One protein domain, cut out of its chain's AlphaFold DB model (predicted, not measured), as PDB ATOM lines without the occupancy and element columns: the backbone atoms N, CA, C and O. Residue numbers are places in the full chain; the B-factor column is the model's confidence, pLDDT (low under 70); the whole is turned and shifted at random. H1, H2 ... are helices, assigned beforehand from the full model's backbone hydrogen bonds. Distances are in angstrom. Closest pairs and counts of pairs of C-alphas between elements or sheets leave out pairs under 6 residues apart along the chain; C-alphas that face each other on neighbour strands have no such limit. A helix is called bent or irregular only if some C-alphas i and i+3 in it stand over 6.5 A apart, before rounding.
ATOM      1  N   ALA A  32      -8.900 -47.142  25.354       94.56
ATOM      2  CA  ALA A  32     -10.126 -47.776  24.865       94.56
ATOM      3  C   ALA A  32     -10.847 -46.935  23.795       94.56
ATOM      4  O   ALA A  32     -11.410 -47.482  22.841       94.56
ATOM      5  N   ILE A  33     -10.810 -45.603  23.920       93.81
ATOM      6  CA  ILE A  33     -11.364 -44.691  22.911       93.81
ATOM      7  C   ILE A  33     -10.535 -44.778  21.626       93.81
ATOM      8  O   ILE A  33     -11.106 -44.965  20.549       93.81
ATOM      9  N   ALA A  34      -9.205 -44.730  21.732       95.56
ATOM     10  CA  ALA A  34      -8.322 -44.861  20.576       95.56
ATOM     11  C   ALA A  34      -8.492 -46.213  19.861       95.56
ATOM     12  O   ALA A  34      -8.619 -46.255  18.638       95.56
ATOM     13  N   GLU A  35      -8.595 -47.322  20.600       96.38
ATOM     14  CA  GLU A  35      -8.887 -48.641  20.031       96.38
ATOM     15  C   GLU A  35     -10.216 -48.670  19.277       96.38
ATOM     16  O   GLU A  35     -10.314 -49.268  18.204       96.38
ATOM     17  N   LYS A  36     -11.256 -48.030  19.821       96.81
ATOM     18  CA  LYS A  36     -12.562 -47.939  19.161       96.81
ATOM     19  C   LYS A  36     -12.464 -47.164  17.846       96.81
ATOM     20  O   LYS A  36     -13.016 -47.607  16.840       96.81
ATOM     21  N   MET A  37     -11.717 -46.060  17.831       96.94
ATOM     22  CA  MET A  37     -11.453 -45.279  16.618       96.94
ATOM     23  C   MET A  37     -10.676 -46.096  15.577       96.94
ATOM     24  O   MET A  37     -11.038 -46.086  14.401       96.94
ATOM     25  N   LEU A  38      -9.668 -46.865  16.003       97.31
ATOM     26  CA  LEU A  38      -8.917 -47.773  15.130       97.31
ATOM     27  C   LEU A  38      -9.805 -48.890  14.558       97.31
ATOM     28  O   LEU A  38      -9.696 -49.200  13.372       97.31
ATOM     29  N   LYS A  39     -10.723 -49.456  15.355       97.44
ATOM     30  CA  LYS A  39     -11.700 -50.465  14.899       97.44
ATOM     31  C   LYS A  39     -12.639 -49.901  13.830       97.44
ATOM     32  O   LYS A  39     -12.752 -50.486  12.757       97.44
ATOM     33  N   TRP A  40     -13.235 -48.731  14.064       97.88
ATOM     34  CA  TRP A  40     -14.081 -48.064  13.065       97.88
ATOM     35  C   TRP A  40     -13.323 -47.723  11.783       97.88
ATOM     36  O   TRP A  40     -13.846 -47.888  10.678       97.88
ATOM     37  N   HIS A  41     -12.073 -47.280  11.914       98.19
ATOM     38  CA  HIS A  41     -11.220 -47.048  10.758       98.19
ATOM     39  C   HIS A  41     -10.925 -48.355  10.003       98.19
ATOM     40  O   HIS A  41     -10.999 -48.377   8.778       98.19
ATOM     41  N   ALA A  42     -10.664 -49.466  10.698       97.94
ATOM     42  CA  ALA A  42     -10.456 -50.772  10.074       97.94
ATOM     43  C   ALA A  42     -11.689 -51.260   9.296       97.94
ATOM     44  O   ALA A  42     -11.545 -51.749   8.178       97.94
ATOM     45  N   GLU A  43     -12.897 -51.054   9.820       98.00
ATOM     46  CA  GLU A  43     -14.144 -51.345   9.099       98.00
ATOM     47  C   GLU A  43     -14.319 -50.459   7.853       98.00
ATOM     48  O   GLU A  43     -14.794 -50.914   6.809       98.00
ATOM     49  N   ALA A  44     -13.927 -49.181   7.925       97.94
ATOM     50  CA  ALA A  44     -13.922 -48.289   6.764       97.94
ATOM     51  C   ALA A  44     -12.912 -48.741   5.696       97.94
ATOM     52  O   ALA A  44     -13.225 -48.713   4.507       97.94
ATOM     53  N   ILE A  45     -11.738 -49.214   6.117       98.06
ATOM     54  CA  ILE A  45     -10.724 -49.791   5.231       98.06
ATOM     55  C   ILE A  45     -11.223 -51.086   4.584       98.06
ATOM     56  O   ILE A  45     -11.072 -51.238   3.375       98.06
ATOM     57  N   GLY A  46     -11.876 -51.977   5.336       97.25
ATOM     58  CA  GLY A  46     -12.485 -53.195   4.787       97.25
ATOM     59  C   GLY A  46     -13.475 -52.879   3.663       97.25
ATOM     60  O   GLY A  46     -13.325 -53.368   2.545       97.25
ATOM     61  N   ARG A  47     -14.401 -51.940   3.910       97.75
ATOM     62  CA  ARG A  47     -15.333 -51.445   2.880       97.75
ATOM     63  C   ARG A  47     -14.611 -50.811   1.693       97.75
ATOM     64  O   ARG A  47     -15.014 -51.013   0.554       97.75
ATOM     65  N   CYS A  48     -13.550 -50.045   1.937       96.69
ATOM     66  CA  CYS A  48     -12.753 -49.435   0.877       96.69
ATOM     67  C   CYS A  48     -12.134 -50.491  -0.049       96.69
ATOM     68  O   CYS A  48     -12.134 -50.295  -1.262       96.69
ATOM     69  N   VAL A  49     -11.618 -51.590   0.504       96.88
ATOM     70  CA  VAL A  49     -11.011 -52.682  -0.271       96.88
ATOM     71  C   VAL A  49     -12.059 -53.440  -1.088       96.88
ATOM     72  O   VAL A  49     -11.790 -53.778  -2.235       96.88
ATOM     73  N   GLU A  50     -13.249 -53.676  -0.533       96.88
ATOM     74  CA  GLU A  50     -14.321 -54.413  -1.220       96.88
ATOM     75  C   GLU A  50     -15.023 -53.593  -2.311       96.88
ATOM     76  O   GLU A  50     -15.398 -54.134  -3.350       96.88
ATOM     77  N   LEU A  51     -15.221 -52.293  -2.077       96.62
ATOM     78  CA  LEU A  51     -16.043 -51.438  -2.941       96.62
ATOM     79  C   LEU A  51     -15.234 -50.653  -3.982       96.62
ATOM     80  O   LEU A  51     -15.817 -50.136  -4.934       96.62
ATOM     81  N   SER A  52     -13.914 -50.528  -3.809       94.88
ATOM     82  CA  SER A  52     -13.067 -49.753  -4.727       94.88
ATOM     83  C   SER A  52     -12.404 -50.640  -5.783       94.88
ATOM     84  O   SER A  52     -12.015 -51.771  -5.488       94.88
ATOM     85  N   PRO A  53     -12.150 -50.118  -6.996       96.06
ATOM     86  CA  PRO A  53     -11.242 -50.764  -7.936       96.06
ATOM     87  C   PRO A  53      -9.862 -50.983  -7.302       96.06
ATOM     88  O   PRO A  53      -9.325 -50.091  -6.642       96.06
ATOM     89  N   ALA A  54      -9.236 -52.135  -7.561       93.94
ATOM     90  CA  ALA A  54      -7.936 -52.495  -6.978       93.94
ATOM     91  C   ALA A  54      -6.812 -51.475  -7.270       93.94
ATOM     92  O   ALA A  54      -5.855 -51.352  -6.503       93.94
ATOM     93  N   THR A  55      -6.925 -50.723  -8.367       94.81
ATOM     94  CA  THR A  55      -5.997 -49.646  -8.747       94.81
ATOM     95  C   THR A  55      -6.125 -48.393  -7.880       94.81
ATOM     96  O   THR A  55      -5.161 -47.636  -7.765       94.81
ATOM     97  N   ASP A  56      -7.286 -48.175  -7.261       96.19
ATOM     98  CA  ASP A  56      -7.586 -46.983  -6.464       96.19
ATOM     99  C   ASP A  56      -7.425 -47.216  -4.957       96.19
ATOM    100  O   ASP A  56      -7.205 -46.252  -4.218       96.19
ATOM    101  N   VAL A  57      -7.447 -48.478  -4.506       97.19
ATOM    102  CA  VAL A  57      -7.269 -48.869  -3.093       97.19
ATOM    103  C   VAL A  57      -6.102 -48.143  -2.402       97.19
ATOM    104  O   VAL A  57      -6.329 -47.622  -1.307       97.19
ATOM    105  N   PRO A  58      -4.894 -47.997  -2.990       97.75
ATOM    106  CA  PRO A  58      -3.797 -47.282  -2.330       97.75
ATOM    107  C   PRO A  58      -4.126 -45.818  -2.037       97.75
ATOM    108  O   PRO A  58      -3.875 -45.321  -0.939       97.75
ATOM    109  N   LYS A  59      -4.711 -45.116  -3.016       97.25
ATOM    110  CA  LYS A  59      -5.042 -43.690  -2.894       97.25
ATOM    111  C   LYS A  59      -6.137 -43.476  -1.855       97.25
ATOM    112  O   LYS A  59      -6.026 -42.563  -1.039       97.25
ATOM    113  N   GLN A  60      -7.155 -44.335  -1.855       97.56
ATOM    114  CA  GLN A  60      -8.256 -44.251  -0.897       97.56
ATOM    115  C   GLN A  60      -7.820 -44.636   0.521       97.56
ATOM    116  O   GLN A  60      -8.165 -43.949   1.480       97.56
ATOM    117  N   THR A  61      -6.965 -45.653   0.660       97.88
ATOM    118  CA  THR A  61      -6.333 -46.012   1.942       97.88
ATOM    119  C   THR A  61      -5.535 -44.836   2.503       97.88
ATOM    120  O   THR A  61      -5.629 -44.534   3.691       97.88
ATOM    121  N   PHE A  62      -4.782 -44.124   1.658       98.38
ATOM    122  CA  PHE A  62      -4.052 -42.939   2.101       98.38
ATOM    123  C   PHE A  62      -4.993 -41.799   2.522       98.38
ATOM    124  O   PHE A  62      -4.743 -41.138   3.531       98.38
ATOM    125  N   ALA A  63      -6.095 -41.578   1.800       98.19
ATOM    126  CA  ALA A  63      -7.103 -40.600   2.201       98.19
ATOM    127  C   ALA A  63      -7.705 -40.935   3.580       98.19
ATOM    128  O   ALA A  63      -7.799 -40.055   4.434       98.19
ATOM    129  N   LEU A  64      -8.025 -42.207   3.833       98.12
ATOM    130  CA  LEU A  64      -8.531 -42.670   5.128       98.12
ATOM    131  C   LEU A  64      -7.483 -42.548   6.247       98.12
ATOM    132  O   LEU A  64      -7.817 -42.066   7.326       98.12
ATOM    133  N   LEU A  65      -6.204 -42.834   5.976       98.19
ATOM    134  CA  LEU A  65      -5.112 -42.585   6.932       98.19
ATOM    135  C   LEU A  65      -5.037 -41.106   7.354       98.19
ATOM    136  O   LEU A  65      -4.758 -40.805   8.515       98.19
ATOM    137  N   ARG A  66      -5.304 -40.163   6.443       98.38
ATOM    138  CA  ARG A  66      -5.369 -38.734   6.802       98.38
ATOM    139  C   ARG A  66      -6.544 -38.437   7.727       98.38
ATOM    140  O   ARG A  66      -6.372 -37.684   8.677       98.38
ATOM    141  N   VAL A  67      -7.701 -39.061   7.494       98.06
ATOM    142  CA  VAL A  67      -8.871 -38.948   8.384       98.06
ATOM    143  C   VAL A  67      -8.553 -39.507   9.772       98.06
ATOM    144  O   VAL A  67      -8.842 -38.845  10.767       98.06
ATOM    145  N   LEU A  68      -7.903 -40.674   9.850       97.25
ATOM    146  CA  LEU A  68      -7.437 -41.241  11.118       97.25
ATOM    147  C   LEU A  68      -6.498 -40.280  11.847       97.25
ATOM    148  O   LEU A  68      -6.639 -40.080  13.050       97.25
ATOM    149  N   SER A  69      -5.574 -39.661  11.106       97.56
ATOM    150  CA  SER A  69      -4.604 -38.729  11.674       97.56
ATOM    151  C   SER A  69      -5.247 -37.473  12.246       97.56
ATOM    152  O   SER A  69      -4.902 -37.054  13.349       97.56
ATOM    153  N   THR A  70      -6.251 -36.923  11.565       97.25
ATOM    154  CA  THR A  70      -7.050 -35.822  12.112       97.25
ATOM    155  C   THR A  70      -7.817 -36.249  13.364       97.25
ATOM    156  O   THR A  70      -7.855 -35.498  14.333       97.25
ATOM    157  N   ALA A  71      -8.414 -37.444  13.360       96.06
ATOM    158  CA  ALA A  71      -9.279 -37.901  14.442       96.06
ATOM    159  C   ALA A  71      -8.502 -38.266  15.721       96.06
ATOM    160  O   ALA A  71      -8.836 -37.771  16.791       96.06
ATOM    161  N   ILE A  72      -7.469 -39.110  15.621       95.81
ATOM    162  CA  ILE A  72      -6.672 -39.530  16.786       95.81
ATOM    163  C   ILE A  72      -5.585 -38.501  17.110       95.81
ATOM    164  O   ILE A  72      -5.369 -38.187  18.274       95.81
ATOM    165  N   GLY A  73      -4.892 -37.974  16.098       95.69
ATOM    166  CA  GLY A  73      -3.764 -37.070  16.306       95.69
ATOM    167  C   GLY A  73      -4.238 -35.709  16.790       95.69
ATOM    168  O   GLY A  73      -4.056 -35.371  17.954       95.69
ATOM    169  N   SER A  74      -4.887 -34.947  15.911       93.62
ATOM    170  CA  SER A  74      -5.212 -33.547  16.206       93.62
ATOM    171  C   SER A  74      -6.427 -33.366  17.117       93.62
ATOM    172  O   SER A  74      -6.355 -32.658  18.120       93.62
ATOM    173  N   ALA A  75      -7.544 -34.031  16.820       94.38
ATOM    174  CA  ALA A  75      -8.785 -33.835  17.570       94.38
ATOM    175  C   ALA A  75      -8.794 -34.512  18.951       94.38
ATOM    176  O   ALA A  75      -9.613 -34.150  19.792       94.38
ATOM    177  N   TYR A  76      -7.921 -35.496  19.180       95.12
ATOM    178  CA  TYR A  76      -7.892 -36.247  20.431       95.12
ATOM    179  C   TYR A  76      -6.595 -36.026  21.212       95.12
ATOM    180  O   TYR A  76      -6.621 -35.351  22.239       95.12
ATOM    181  N   ILE A  77      -5.457 -36.530  20.729       96.06
ATOM    182  CA  ILE A  77      -4.195 -36.482  21.484       96.06
ATOM    183  C   ILE A  77      -3.680 -35.049  21.647       96.06
ATOM    184  O   ILE A  77      -3.454 -34.620  22.777       96.06
ATOM    185  N   GLU A  78      -3.511 -34.299  20.552       95.56
ATOM    186  CA  GLU A  78      -2.996 -32.919  20.600       95.56
ATOM    187  C   GLU A  78      -3.899 -32.041  21.486       95.56
ATOM    188  O   GLU A  78      -3.403 -31.334  22.359       95.56
ATOM    189  N   THR A  79      -5.224 -32.187  21.371       94.69
ATOM    190  CA  THR A  79      -6.198 -31.445  22.193       94.69
ATOM    191  C   THR A  79      -6.050 -31.735  23.694       94.69
ATOM    192  O   THR A  79      -6.102 -30.814  24.517       94.69
ATOM    193  N   VAL A  80      -5.852 -32.998  24.089       93.88
ATOM    194  CA  VAL A  80      -5.673 -33.337  25.512       93.88
ATOM    195  C   VAL A  80      -4.318 -32.854  26.036       93.88
ATOM    196  O   VAL A  80      -4.249 -32.335  27.154       93.88
ATOM    197  N   LEU A  81      -3.256 -32.950  25.231       95.38
ATOM    198  CA  LEU A  81      -1.936 -32.422  25.585       95.38
ATOM    199  C   LEU A  81      -1.984 -30.899  25.798       95.38
ATOM    200  O   LEU A  81      -1.522 -30.411  26.830       95.38
ATOM    201  N   GLU A  82      -2.607 -30.153  24.883       94.62
ATOM    202  CA  GLU A  82      -2.808 -28.700  24.999       94.62
ATOM    203  C   GLU A  82      -3.650 -28.324  26.227       94.62
ATOM    204  O   GLU A  82      -3.346 -27.363  26.946       94.62
ATOM    205  N   THR A  83      -4.682 -29.116  26.521       93.38
ATOM    206  CA  THR A  83      -5.514 -28.929  27.715       93.38
ATOM    207  C   THR A  83      -4.697 -29.117  28.992       93.38
ATOM    208  O   THR A  83      -4.844 -28.344  29.940       93.38
ATOM    209  N   ALA A  84      -3.810 -30.109  29.042       93.25
ATOM    210  CA  ALA A  84      -2.960 -30.329  30.207       93.25
ATOM    211  C   ALA A  84      -1.899 -29.245  30.390       93.25
ATOM    212  O   ALA A  84      -1.654 -28.850  31.528       93.25
ATOM    213  N   ILE A  85      -1.330 -28.717  29.302       94.12
ATOM    214  CA  ILE A  85      -0.453 -27.538  29.366       94.12
ATOM    215  C   ILE A  85      -1.222 -26.362  29.971       94.12
ATOM    216  O   ILE A  85      -0.772 -25.768  30.947       94.12
ATOM    217  N   SER A  86      -2.430 -26.096  29.472       93.12
ATOM    218  CA  SER A  86      -3.279 -25.013  29.981       93.12
ATOM    219  C   SER A  86      -3.616 -25.188  31.468       93.12
ATOM    220  O   SER A  86      -3.641 -24.214  32.218       93.12
ATOM    221  N   ARG A  87      -3.844 -26.429  31.922       90.75
ATOM    222  CA  ARG A  87      -4.069 -26.752  33.342       90.75
ATOM    223  C   ARG A  87      -2.817 -26.536  34.195       90.75
ATOM    224  O   ARG A  87      -2.949 -26.034  35.306       90.75
ATOM    225  N   LEU A  88      -1.631 -26.896  33.697       91.19
ATOM    226  CA  LEU A  88      -0.362 -26.637  34.386       91.19
ATOM    227  C   LEU A  88      -0.091 -25.135  34.510       91.19
ATOM    228  O   LEU A  88       0.263 -24.674  35.591       91.19
ATOM    229  N   ASP A  89      -0.299 -24.373  33.438       90.38
ATOM    230  CA  ASP A  89      -0.053 -22.927  33.426       90.38
ATOM    231  C   ASP A  89      -1.056 -22.150  34.296       90.38
ATOM    232  O   ASP A  89      -0.716 -21.111  34.861       90.38
ATOM    233  N   ALA A  90      -2.287 -22.653  34.430       90.88
ATOM    234  CA  ALA A  90      -3.314 -22.070  35.292       90.88
ATOM    235  C   ALA A  90      -3.195 -22.484  36.771       90.88
ATOM    236  O   ALA A  90      -3.898 -21.920  37.615       90.88
ATOM    237  N   ALA A  91      -2.355 -23.472  37.098       89.12
ATOM    238  CA  ALA A  91      -2.190 -23.948  38.465       89.12
ATOM    239  C   ALA A  91      -1.545 -22.878  39.362       89.12
ATOM    240  O   ALA A  91      -0.740 -22.055  38.919       89.12
ATOM    241  N   ASP A  92      -1.876 -22.890  40.657       86.19
ATOM    242  CA  ASP A  92      -1.248 -21.973  41.609       86.19
ATOM    243  C   ASP A  92       0.251 -22.278  41.713       86.19
ATOM    244  O   ASP A  92       0.649 -23.352  42.161       86.19
ATOM    245  N   THR A  93       1.081 -21.293  41.372       82.25
ATOM    246  CA  THR A  93       2.551 -21.344  41.471       82.25
ATOM    247  C   THR A  93       3.085 -21.690  42.866       82.25
ATOM    248  O   THR A  93       4.248 -22.065  43.003       82.25
ATOM    249  N   LYS A  94       2.264 -21.539  43.916       87.75
ATOM    250  CA  LYS A  94       2.619 -21.914  45.293       87.75
ATOM    251  C   LYS A  94       2.252 -23.345  45.649       87.75
ATOM    252  O   LYS A  94       2.756 -23.866  46.648       87.75
ATOM    253  N   SER A  95       1.353 -23.937  44.874       89.44
ATOM    254  CA  SER A  95       0.920 -25.311  45.039       89.44
ATOM    255  C   SER A  95       1.892 -26.263  44.359       89.44
ATOM    256  O   SER A  95       2.685 -25.897  43.493       89.44
ATOM    257  N   GLU A  96       1.854 -27.499  44.816       91.19
ATOM    258  CA  GLU A  96       2.656 -28.562  44.255       91.19
ATOM    259  C   GLU A  96       2.145 -28.981  42.869       91.19
ATOM    260  O   GLU A  96       0.938 -29.192  42.715       91.19
ATOM    261  N   PRO A  97       3.027 -29.138  41.862       92.62
ATOM    262  CA  PRO A  97       2.602 -29.547  40.531       92.62
ATOM    263  C   PRO A  97       2.029 -30.966  40.523       92.62
ATOM    264  O   PRO A  97       2.587 -31.896  41.107       92.62
ATOM    265  N   SER A  98       0.925 -31.145  39.794       90.81
ATOM    266  CA  SER A  98       0.305 -32.458  39.617       90.81
ATOM    267  C   SER A  98       1.142 -33.351  38.703       90.81
ATOM    268  O   SER A  98       1.397 -33.025  37.543       90.81
ATOM    269  N   LEU A  99       1.508 -34.529  39.210       94.69
ATOM    270  CA  LEU A  99       2.266 -35.539  38.465       94.69
ATOM    271  C   LEU A  99       1.375 -36.429  37.579       94.69
ATOM    272  O   LEU A  99       1.899 -37.265  36.844       94.69
ATOM    273  N   GLN A 100       0.050 -36.224  37.580       91.44
ATOM    274  CA  GLN A 100      -0.900 -36.953  36.721       91.44
ATOM    275  C   GLN A 100      -0.583 -36.788  35.225       91.44
ATOM    276  O   GLN A 100      -0.912 -37.645  34.407       91.44
ATOM    277  N   VAL A 101       0.110 -35.705  34.871       93.38
ATOM    278  CA  VAL A 101       0.633 -35.458  33.525       93.38
ATOM    279  C   VAL A 101       1.513 -36.611  33.033       93.38
ATOM    280  O   VAL A 101       1.431 -36.968  31.861       93.38
ATOM    281  N   LEU A 102       2.300 -37.245  33.909       95.94
ATOM    282  CA  LEU A 102       3.138 -38.390  33.537       95.94
ATOM    283  C   LEU A 102       2.299 -39.615  33.157       95.94
ATOM    284  O   LEU A 102       2.634 -40.295  32.192       95.94
ATOM    285  N   VAL A 103       1.193 -39.859  33.865       94.62
ATOM    286  CA  VAL A 103       0.247 -40.942  33.537       94.62
ATOM    287  C   VAL A 103      -0.370 -40.700  32.166       94.62
ATOM    288  O   VAL A 103      -0.414 -41.590  31.327       94.62
ATOM    289  N   MET A 104      -0.789 -39.467  31.895       94.25
ATOM    290  CA  MET A 104      -1.350 -39.131  30.592       94.25
ATOM    291  C   MET A 104      -0.316 -39.245  29.457       94.25
ATOM    292  O   MET A 104      -0.649 -39.765  28.395       94.25
ATOM    293  N   LEU A 105       0.939 -38.841  29.678       95.94
ATOM    294  CA  LEU A 105       2.019 -39.051  28.704       95.94
ATOM    295  C   LEU A 105       2.251 -40.542  28.413       95.94
ATOM    296  O   LEU A 105       2.499 -40.903  27.264       95.94
ATOM    297  N   HIS A 106       2.126 -41.405  29.425       96.00
ATOM    298  CA  HIS A 106       2.200 -42.855  29.248       96.00
ATOM    299  C   HIS A 106       1.056 -43.392  28.371       96.00
ATOM    300  O   HIS A 106       1.299 -44.142  27.428       96.00
ATOM    301  N   GLU A 107      -0.183 -42.959  28.617       95.50
ATOM    302  CA  GLU A 107      -1.341 -43.333  27.792       95.50
ATOM    303  C   GLU A 107      -1.176 -42.875  26.332       95.50
ATOM    304  O   GLU A 107      -1.475 -43.624  25.399       95.50
ATOM    305  N   VAL A 108      -0.654 -41.663  26.112       96.25
ATOM    306  CA  VAL A 108      -0.363 -41.142  24.766       96.25
ATOM    307  C   VAL A 108       0.691 -41.992  24.053       96.25
ATOM    308  O   VAL A 108       0.495 -42.336  22.887       96.25
ATOM    309  N   ASP A 109       1.766 -42.385  24.742       95.31
ATOM    310  CA  ASP A 109       2.798 -43.278  24.197       95.31
ATOM    311  C   ASP A 109       2.208 -44.629  23.753       95.31
ATOM    312  O   ASP A 109       2.458 -45.097  22.637       95.31
ATOM    313  N   LEU A 110       1.337 -45.225  24.573       95.94
ATOM    314  CA  LEU A 110       0.649 -46.475  24.238       95.94
ATOM    315  C   LEU A 110      -0.262 -46.328  23.012       95.94
ATOM    316  O   LEU A 110      -0.257 -47.191  22.127       95.94
ATOM    317  N   ILE A 111      -1.005 -45.224  22.903       97.06
ATOM    318  CA  ILE A 111      -1.844 -44.957  21.727       97.06
ATOM    319  C   ILE A 111      -0.986 -44.772  20.469       97.06
ATOM    320  O   ILE A 111      -1.329 -45.308  19.409       97.06
ATOM    321  N   CYS A 112       0.143 -44.066  20.562       96.31
ATOM    322  CA  CYS A 112       1.087 -43.920  19.455       96.31
ATOM    323  C   CYS A 112       1.648 -45.274  19.000       96.31
ATOM    324  O   CYS A 112       1.713 -45.533  17.795       96.31
ATOM    325  N   HIS A 113       1.984 -46.167  19.935       96.00
ATOM    326  CA  HIS A 113       2.406 -47.529  19.617       96.00
ATOM    327  C   HIS A 113       1.308 -48.330  18.902       96.00
ATOM    328  O   HIS A 113       1.580 -48.951  17.868       96.00
ATOM    329  N   LEU A 114       0.065 -48.281  19.392       96.69
ATOM    330  CA  LEU A 114      -1.078 -48.947  18.757       96.69
ATOM    331  C   LEU A 114      -1.328 -48.431  17.340       96.69
ATOM    332  O   LEU A 114      -1.481 -49.225  16.409       96.69
ATOM    333  N   TRP A 115      -1.316 -47.108  17.154       97.00
ATOM    334  CA  TRP A 115      -1.417 -46.487  15.837       97.00
ATOM    335  C   TRP A 115      -0.311 -46.997  14.919       97.00
ATOM    336  O   TRP A 115      -0.597 -47.472  13.819       97.00
ATOM    337  N   GLN A 116       0.955 -46.884  15.331       97.12
ATOM    338  CA  GLN A 116       2.100 -47.274  14.503       97.12
ATOM    339  C   GLN A 116       2.010 -48.742  14.091       97.12
ATOM    340  O   GLN A 116       2.228 -49.082  12.925       97.12
ATOM    341  N   HIS A 117       1.633 -49.615  15.020       97.56
ATOM    342  CA  HIS A 117       1.417 -51.026  14.737       97.56
ATOM    343  C   HIS A 117       0.298 -51.237  13.708       97.56
ATOM    344  O   HIS A 117       0.499 -51.925  12.704       97.56
ATOM    345  N   TYR A 118      -0.848 -50.581  13.906       97.75
ATOM    346  CA  TYR A 118      -1.990 -50.645  13.000       97.75
ATOM    347  C   TYR A 118      -1.641 -50.170  11.581       97.75
ATOM    348  O   TYR A 118      -1.933 -50.864  10.608       97.75
ATOM    349  N   VAL A 119      -0.963 -49.028  11.438       97.56
ATOM    350  CA  VAL A 119      -0.568 -48.502  10.121       97.56
ATOM    351  C   VAL A 119       0.382 -49.462   9.410       97.56
ATOM    352  O   VAL A 119       0.178 -49.760   8.229       97.56
ATOM    353  N   ASN A 120       1.387 -49.980  10.117       96.81
ATOM    354  CA  ASN A 120       2.390 -50.865   9.530       96.81
ATOM    355  C   ASN A 120       1.815 -52.219   9.100       96.81
ATOM    356  O   ASN A 120       2.176 -52.713   8.029       96.81
ATOM    357  N   LEU A 121       0.924 -52.805   9.905       96.62
ATOM    358  CA  LEU A 121       0.362 -54.125   9.625       96.62
ATOM    359  C   LEU A 121      -0.860 -54.095   8.709       96.62
ATOM    360  O   LEU A 121      -0.980 -54.965   7.852       96.62
ATOM    361  N   ALA A 122      -1.765 -53.132   8.879       95.62
ATOM    362  CA  ALA A 122      -3.040 -53.128   8.167       95.62
ATOM    363  C   ALA A 122      -3.024 -52.225   6.929       95.62
ATOM    364  O   ALA A 122      -3.543 -52.614   5.887       95.62
ATOM    365  N   LEU A 123      -2.435 -51.026   7.015       97.00
ATOM    366  CA  LEU A 123      -2.589 -50.020   5.956       97.00
ATOM    367  C   LEU A 123      -1.496 -50.091   4.897       97.00
ATOM    368  O   LEU A 123      -1.793 -50.105   3.704       97.00
ATOM    369  N   LEU A 124      -0.224 -50.142   5.303       97.25
ATOM    370  CA  LEU A 124       0.884 -50.123   4.345       97.25
ATOM    371  C   LEU A 124       0.820 -51.269   3.314       97.25
ATOM    372  O   LEU A 124       1.109 -51.002   2.140       97.25
ATOM    373  N   PRO A 125       0.459 -52.523   3.665       97.19
ATOM    374  CA  PRO A 125       0.347 -53.610   2.686       97.19
ATOM    375  C   PRO A 125      -0.677 -53.358   1.572       97.19
ATOM    376  O   PRO A 125      -0.456 -53.800   0.442       97.19
ATOM    377  N   LEU A 126      -1.740 -52.593   1.841       96.69
ATOM    378  CA  LEU A 126      -2.772 -52.250   0.852       96.69
ATOM    379  C   LEU A 126      -2.262 -51.310  -0.251       96.69
ATOM    380  O   LEU A 126      -2.861 -51.227  -1.317       96.69
ATOM    381  N   ALA A 127      -1.126 -50.642  -0.026       96.25
ATOM    382  CA  ALA A 127      -0.441 -49.818  -1.020       96.25
ATOM    383  C   ALA A 127       0.718 -50.551  -1.730       96.25
ATOM    384  O   ALA A 127       1.544 -49.920  -2.385       96.25
ATOM    385  N   SER A 128       0.824 -51.879  -1.601       92.94
ATOM    386  CA  SER A 128       1.933 -52.668  -2.170       92.94
ATOM    387  C   SER A 128       2.054 -52.580  -3.697       92.94
ATOM    388  O   SER A 128       3.165 -52.614  -4.222       92.94
ATOM    389  N   ASN A 129       0.942 -52.397  -4.408       93.00
ATOM    390  CA  ASN A 129       0.912 -52.202  -5.861       93.00
ATOM    391  C   ASN A 129       1.250 -50.759  -6.302       93.00
ATOM    392  O   ASN A 129       1.295 -50.486  -7.500       93.00
ATOM    393  N   SER A 130       1.500 -49.831  -5.368       96.69
ATOM    394  CA  SER A 130       1.869 -48.442  -5.656       96.69
ATOM    395  C   SER A 130       2.987 -47.952  -4.733       96.69
ATOM    396  O   SER A 130       2.762 -47.422  -3.645       96.69
ATOM    397  N   VAL A 131       4.230 -48.088  -5.204       96.19
ATOM    398  CA  VAL A 131       5.436 -47.706  -4.445       96.19
ATOM    399  C   VAL A 131       5.431 -46.222  -4.061       96.19
ATOM    400  O   VAL A 131       5.836 -45.877  -2.951       96.19
ATOM    401  N   SER A 132       4.955 -45.343  -4.950       97.50
ATOM    402  CA  SER A 132       4.867 -43.903  -4.688       97.50
ATOM    403  C   SER A 132       3.896 -43.592  -3.551       97.50
ATOM    404  O   SER A 132       4.293 -42.969  -2.571       97.50
ATOM    405  N   VAL A 133       2.663 -44.102  -3.621       97.81
ATOM    406  CA  VAL A 133       1.652 -43.867  -2.579       97.81
ATOM    407  C   VAL A 133       2.089 -44.478  -1.252       97.81
ATOM    408  O   VAL A 133       1.967 -43.834  -0.213       97.81
ATOM    409  N   ARG A 134       2.671 -45.684  -1.268       97.88
ATOM    410  CA  ARG A 134       3.213 -46.309  -0.056       97.88
ATOM    411  C   ARG A 134       4.291 -45.441   0.595       97.88
ATOM    412  O   ARG A 134       4.287 -45.289   1.815       97.88
ATOM    413  N   ARG A 135       5.206 -44.868  -0.193       98.12
ATOM    414  CA  ARG A 135       6.228 -43.942   0.314       98.12
ATOM    415  C   ARG A 135       5.588 -42.708   0.949       98.12
ATOM    416  O   ARG A 135       5.967 -42.349   2.060       98.12
ATOM    417  N   ASP A 136       4.613 -42.098   0.281       98.38
ATOM    418  CA  ASP A 136       3.926 -40.906   0.787       98.38
ATOM    419  C   ASP A 136       3.162 -41.192   2.089       98.38
ATOM    420  O   ASP A 136       3.200 -40.383   3.015       98.38
ATOM    421  N   MET A 137       2.535 -42.369   2.204       98.44
ATOM    422  CA  MET A 137       1.884 -42.824   3.438       98.44
ATOM    423  C   MET A 137       2.871 -42.938   4.602       98.44
ATOM    424  O   MET A 137       2.569 -42.472   5.698       98.44
ATOM    425  N   VAL A 138       4.052 -43.526   4.375       98.19
ATOM    426  CA  VAL A 138       5.097 -43.642   5.408       98.19
ATOM    427  C   VAL A 138       5.576 -42.260   5.848       98.19
ATOM    428  O   VAL A 138       5.655 -41.992   7.045       98.19
ATOM    429  N   VAL A 139       5.856 -41.365   4.895       98.44
ATOM    430  CA  VAL A 139       6.292 -39.992   5.194       98.44
ATOM    431  C   VAL A 139       5.235 -39.258   6.018       98.44
ATOM    432  O   VAL A 139       5.558 -38.697   7.063       98.44
ATOM    433  N   PHE A 140       3.971 -39.311   5.596       98.44
ATOM    434  CA  PHE A 140       2.866 -38.667   6.303       98.44
ATOM    435  C   PHE A 140       2.648 -39.237   7.713       98.44
ATOM    436  O   PHE A 140       2.412 -38.486   8.661       98.44
ATOM    437  N   ASN A 141       2.733 -40.560   7.867       97.88
ATOM    438  CA  ASN A 141       2.584 -41.219   9.160       97.88
ATOM    439  C   ASN A 141       3.687 -40.789  10.137       97.88
ATOM    440  O   ASN A 141       3.396 -40.397  11.264       97.88
ATOM    441  N   ASN A 142       4.940 -40.779   9.677       97.56
ATOM    442  CA  ASN A 142       6.075 -40.351  10.491       97.56
ATOM    443  C   ASN A 142       5.969 -38.870  10.877       97.56
ATOM    444  O   ASN A 142       6.242 -38.517  12.018       97.56
ATOM    445  N   GLN A 143       5.518 -38.007   9.961       97.75
ATOM    446  CA  GLN A 143       5.249 -36.599  10.269       97.75
ATOM    447  C   GLN A 143       4.124 -36.434  11.297       97.75
ATOM    448  O   GLN A 143       4.212 -35.573  12.165       97.75
ATOM    449  N   SER A 144       3.070 -37.249  11.219       96.50
ATOM    450  CA  SER A 144       1.957 -37.201  12.177       96.50
ATOM    451  C   SER A 144       2.407 -37.604  13.580       96.50
ATOM    452  O   SER A 144       2.107 -36.896  14.535       96.50
ATOM    453  N   VAL A 145       3.184 -38.681  13.705       95.94
ATOM    454  CA  VAL A 145       3.726 -39.095  15.007       95.94
ATOM    455  C   VAL A 145       4.764 -38.110  15.532       95.94
ATOM    456  O   VAL A 145       4.703 -37.756  16.701       95.94
ATOM    457  N   SER A 146       5.620 -37.552  14.672       97.19
ATOM    458  CA  SER A 146       6.582 -36.523  15.082       97.19
ATOM    459  C   SER A 146       5.910 -35.258  15.642       97.19
ATOM    460  O   SER A 146       6.443 -34.647  16.567       97.19
ATOM    461  N   ARG A 147       4.727 -34.871  15.136       96.75
ATOM    462  CA  ARG A 147       3.941 -33.768  15.723       96.75
ATOM    463  C   ARG A 147       3.474 -34.089  17.142       96.75
ATOM    464  O   ARG A 147       3.648 -33.261  18.032       96.75
ATOM    465  N   ILE A 148       2.945 -35.294  17.350       96.62
ATOM    466  CA  ILE A 148       2.495 -35.759  18.668       96.62
ATOM    467  C   ILE A 148       3.674 -35.828  19.647       96.62
ATOM    468  O   ILE A 148       3.572 -35.321  20.760       96.62
ATOM    469  N   GLU A 149       4.813 -36.380  19.222       96.19
ATOM    470  CA  GLU A 149       6.048 -36.412  20.017       96.19
ATOM    471  C   GLU A 149       6.505 -34.997  20.399       96.19
ATOM    472  O   GLU A 149       6.879 -34.752  21.544       96.19
ATOM    473  N   GLY A 150       6.435 -34.040  19.469       97.69
ATOM    474  CA  GLY A 150       6.735 -32.634  19.739       97.69
ATOM    475  C   GLY A 150       5.839 -32.031  20.825       97.69
ATOM    476  O   GLY A 150       6.343 -31.397  21.752       97.69
ATOM    477  N   ALA A 151       4.527 -32.269  20.751       97.38
ATOM    478  CA  ALA A 151       3.570 -31.804  21.757       97.38
ATOM    479  C   ALA A 151       3.782 -32.481  23.125       97.38
ATOM    480  O   ALA A 151       3.758 -31.812  24.160       97.38
ATOM    481  N   ALA A 152       4.059 -33.788  23.138       96.94
ATOM    482  CA  ALA A 152       4.362 -34.543  24.353       96.94
ATOM    483  C   ALA A 152       5.653 -34.049  25.029       96.94
ATOM    484  O   ALA A 152       5.670 -33.826  26.240       96.94
ATOM    485  N   ASN A 153       6.707 -33.795  24.246       96.94
ATOM    486  CA  ASN A 153       7.957 -33.209  24.737       96.94
ATOM    487  C   ASN A 153       7.734 -31.809  25.315       96.94
ATOM    488  O   ASN A 153       8.288 -31.480  26.362       96.94
ATOM    489  N   HIS A 154       6.895 -30.993  24.670       97.75
ATOM    490  CA  HIS A 154       6.557 -29.674  25.192       97.75
ATOM    491  C   HIS A 154       5.861 -29.770  26.556       97.75
ATOM    492  O   HIS A 154       6.302 -29.124  27.505       97.75
ATOM    493  N   LEU A 155       4.843 -30.622  26.693       96.94
ATOM    494  CA  LEU A 155       4.162 -30.850  27.970       96.94
ATOM    495  C   LEU A 155       5.115 -31.382  29.054       96.94
ATOM    496  O   LEU A 155       5.070 -30.916  30.193       96.94
ATOM    497  N   MET A 156       6.002 -32.318  28.706       97.12
ATOM    498  CA  MET A 156       7.012 -32.850  29.627       97.12
ATOM    499  C   MET A 156       7.956 -31.748  30.128       97.12
ATOM    500  O   MET A 156       8.215 -31.673  31.330       97.12
ATOM    501  N   GLN A 157       8.400 -30.851  29.241       97.56
ATOM    502  CA  GLN A 157       9.216 -29.696  29.621       97.56
ATOM    503  C   GLN A 157       8.459 -28.749  30.560       97.56
ATOM    504  O   GLN A 157       9.001 -28.327  31.577       97.56
ATOM    505  N   ARG A 158       7.186 -28.447  30.269       97.00
ATOM    506  CA  ARG A 158       6.356 -27.595  31.141       97.00
ATOM    507  C   ARG A 158       6.198 -28.189  32.540       97.00
ATOM    508  O   ARG A 158       6.249 -27.453  33.525       97.00
ATOM    509  N   LEU A 159       6.053 -29.511  32.645       97.56
ATOM    510  CA  LEU A 159       6.029 -30.201  33.935       97.56
ATOM    511  C   LEU A 159       7.371 -30.077  34.674       97.56
ATOM    512  O   LEU A 159       7.373 -29.796  35.874       97.56
ATOM    513  N   ALA A 160       8.499 -30.264  33.981       97.94
ATOM    514  CA  ALA A 160       9.827 -30.098  34.572       97.94
ATOM    515  C   ALA A 160      10.020 -28.672  35.115       97.94
ATOM    516  O   ALA A 160      10.397 -28.507  36.277       97.94
ATOM    517  N   ASP A 161       9.665 -27.651  34.329       96.75
ATOM    518  CA  ASP A 161       9.720 -26.244  34.742       96.75
ATOM    519  C   ASP A 161       8.888 -25.991  36.015       96.75
ATOM    520  O   ASP A 161       9.338 -25.294  36.932       96.75
ATOM    521  N   ALA A 162       7.683 -26.567  36.097       96.88
ATOM    522  CA  ALA A 162       6.806 -26.439  37.260       96.88
ATOM    523  C   ALA A 162       7.404 -27.095  38.520       96.88
ATOM    524  O   ALA A 162       7.388 -26.492  39.596       96.88
ATOM    525  N   ILE A 163       7.997 -28.288  38.390       97.94
ATOM    526  CA  ILE A 163       8.702 -28.978  39.486       97.94
ATOM    527  C   ILE A 163       9.895 -28.143  39.963       97.94
ATOM    528  O   ILE A 163      10.052 -27.911  41.163       97.94
ATOM    529  N   ILE A 164      10.716 -27.647  39.036       97.75
ATOM    530  CA  ILE A 164      11.893 -26.825  39.345       97.75
ATOM    531  C   ILE A 164      11.478 -25.520  40.037       97.75
ATOM    532  O   ILE A 164      12.092 -25.124  41.031       97.75
ATOM    533  N   SER A 165      10.407 -24.876  39.568       96.88
ATOM    534  CA  SER A 165       9.860 -23.660  40.184       96.88
ATOM    535  C   SER A 165       9.367 -23.922  41.609       96.88
ATOM    536  O   SER A 165       9.642 -23.133  42.516       96.88
ATOM    537  N   TYR A 166       8.705 -25.059  41.838       97.44
ATOM    538  CA  TYR A 166       8.253 -25.455  43.167       97.44
ATOM    539  C   TYR A 166       9.426 -25.742  44.117       97.44
ATOM    540  O   TYR A 166       9.419 -25.277  45.258       97.44
ATOM    541  N   LEU A 167      10.477 -26.426  43.648       98.00
ATOM    542  CA  LEU A 167      11.711 -26.644  44.415       98.00
ATOM    543  C   LEU A 167      12.384 -25.320  44.793       98.00
ATOM    544  O   LEU A 167      12.748 -25.112  45.952       98.00
ATOM    545  N   ALA A 168      12.502 -24.394  43.837       97.25
ATOM    546  CA  ALA A 168      13.041 -23.063  44.090       97.25
ATOM    547  C   ALA A 168      12.221 -22.330  45.161       97.25
ATOM    548  O   ALA A 168      12.793 -21.773  46.101       97.25
ATOM    549  N   LEU A 169      10.887 -22.396  45.073       96.69
ATOM    550  CA  LEU A 169       9.983 -21.825  46.068       96.69
ATOM    551  C   LEU A 169      10.206 -22.430  47.458       96.69
ATOM    552  O   LEU A 169      10.290 -21.671  48.426       96.69
ATOM    553  N   GLN A 170      10.334 -23.755  47.587       96.88
ATOM    554  CA  GLN A 170      10.595 -24.385  48.888       96.88
ATOM    555  C   GLN A 170      11.899 -23.866  49.502       96.88
ATOM    556  O   GLN A 170      11.900 -23.454  50.661       96.88
ATOM    557  N   LEU A 171      12.973 -23.765  48.715       96.12
ATOM    558  CA  LEU A 171      14.256 -23.230  49.185       96.12
ATOM    559  C   LEU A 171      14.168 -21.767  49.657       96.12
ATOM    560  O   LEU A 171      14.945 -21.361  50.523       96.12
ATOM    561  N   THR A 172      13.222 -20.964  49.152       95.31
ATOM    562  CA  THR A 172      13.013 -19.588  49.654       95.31
ATOM    563  C   THR A 172      12.425 -19.530  51.065       95.31
ATOM    564  O   THR A 172      12.579 -18.517  51.746       95.31
ATOM    565  N   LYS A 173      11.784 -20.609  51.534       94.75
ATOM    566  CA  LYS A 173      11.191 -20.688  52.880       94.75
ATOM    567  C   LYS A 173      12.239 -20.876  53.982       94.75
ATOM    568  O   LYS A 173      11.893 -20.837  55.164       94.75
TER     569      LYS A 173
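This is residues 32 to 173 of the 391 residues of the protein "Exocyst complex component Sec10" of Fibroporia radiculosa (UniProt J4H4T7). Four helices run lengthwise in a long, narrow bundle: H2 and H3 lie between H1, on one side, and H4, on the other. H1 covers only part of the length, while H4 makes the long axis; H2 is bent but runs nearly straight, its arms H2a and H2b at 14 degrees. The printed part has 142 residues with four named helices, in the order H1, H2, H3, H4, and no named strand; the class is all helix. The whole is loose, with a radius of gyration of the C-alphas of 19.4 A, and is a rod spanning 71 by 26 by 19 A.

H1, residues 32 to 51, begins at C-alpha 32 (-10.126, -47.776, 24.865) and measures 28.7 A. H2, residues 57 to 90, was assigned as one helix by its hydrogen bonds but is bent, with C-alphas 75 and 78 6.6 A apart. Its arms are H2a, residues 57 to 75, 25.6 A long, and H2b, residues 78 to 90, 18.3 A long. H3, residues 100 to 127, measures 39.9 A; it has a kink of 32 degrees near residue 120 and is only just irregular, with C-alphas 121 and 124 6.6 A apart. H4, residues 131 to 172, measures 61.4 A and ends at C-alpha 172 (13.013, -19.588, 49.654).

The hub is H2 and H3, each touching three other helices. H1 and H2a are a helical hairpin, opposite ways at a shallow tilt of 18 degrees; their closest C-alphas, of Val 49 and Val 57, are 6.0 A apart. H1 touches H3 with residues 34 to 38 alone, the closest C-alphas being those of Ala 34 and Ile 111, 6.6 A apart. H2a touches H3 with residues 57 to 65 alone, the closest C-alphas being those of Pro 58 and Ala 127, 4.4 A apart. H2b and H3 are close but not clearly touching, with the closest C-alphas, of Ala 84 and Val 101, 7.1 A apart. H3 and H4 are a helical hairpin, opposite ways at a shallow tilt of 6 degrees, with the C-alphas of Ala 127 and Arg 134 closest at 5.2 A. H4 runs the same way as H2a, touching it with residues 133 to 148 alone, closest at the C-alphas of Phe 62 and Met 137, 6.1 A. H4 touches H2b with residues 148 to 162 alone, closest at the C-alphas of Ile 85 and Leu 155, 5.8 A. H1 is apart from H2b and from H4. In H1, H2b and H4 every O i to N i+4 pair is within hydrogen-bond range; in H2a 14 of 15 are, and in H3 20 of 24.

The two C-alphas farthest apart, of Pro 53 and Lys 173, are 71.5 A apart. The printed part has no cut. The links from H1 to H2 and from H3 to H4 are tight, the link from H2 to H3 is short, and no link is long. The mean pLDDT of the printed part is 95.9, and no printed residue is under 70.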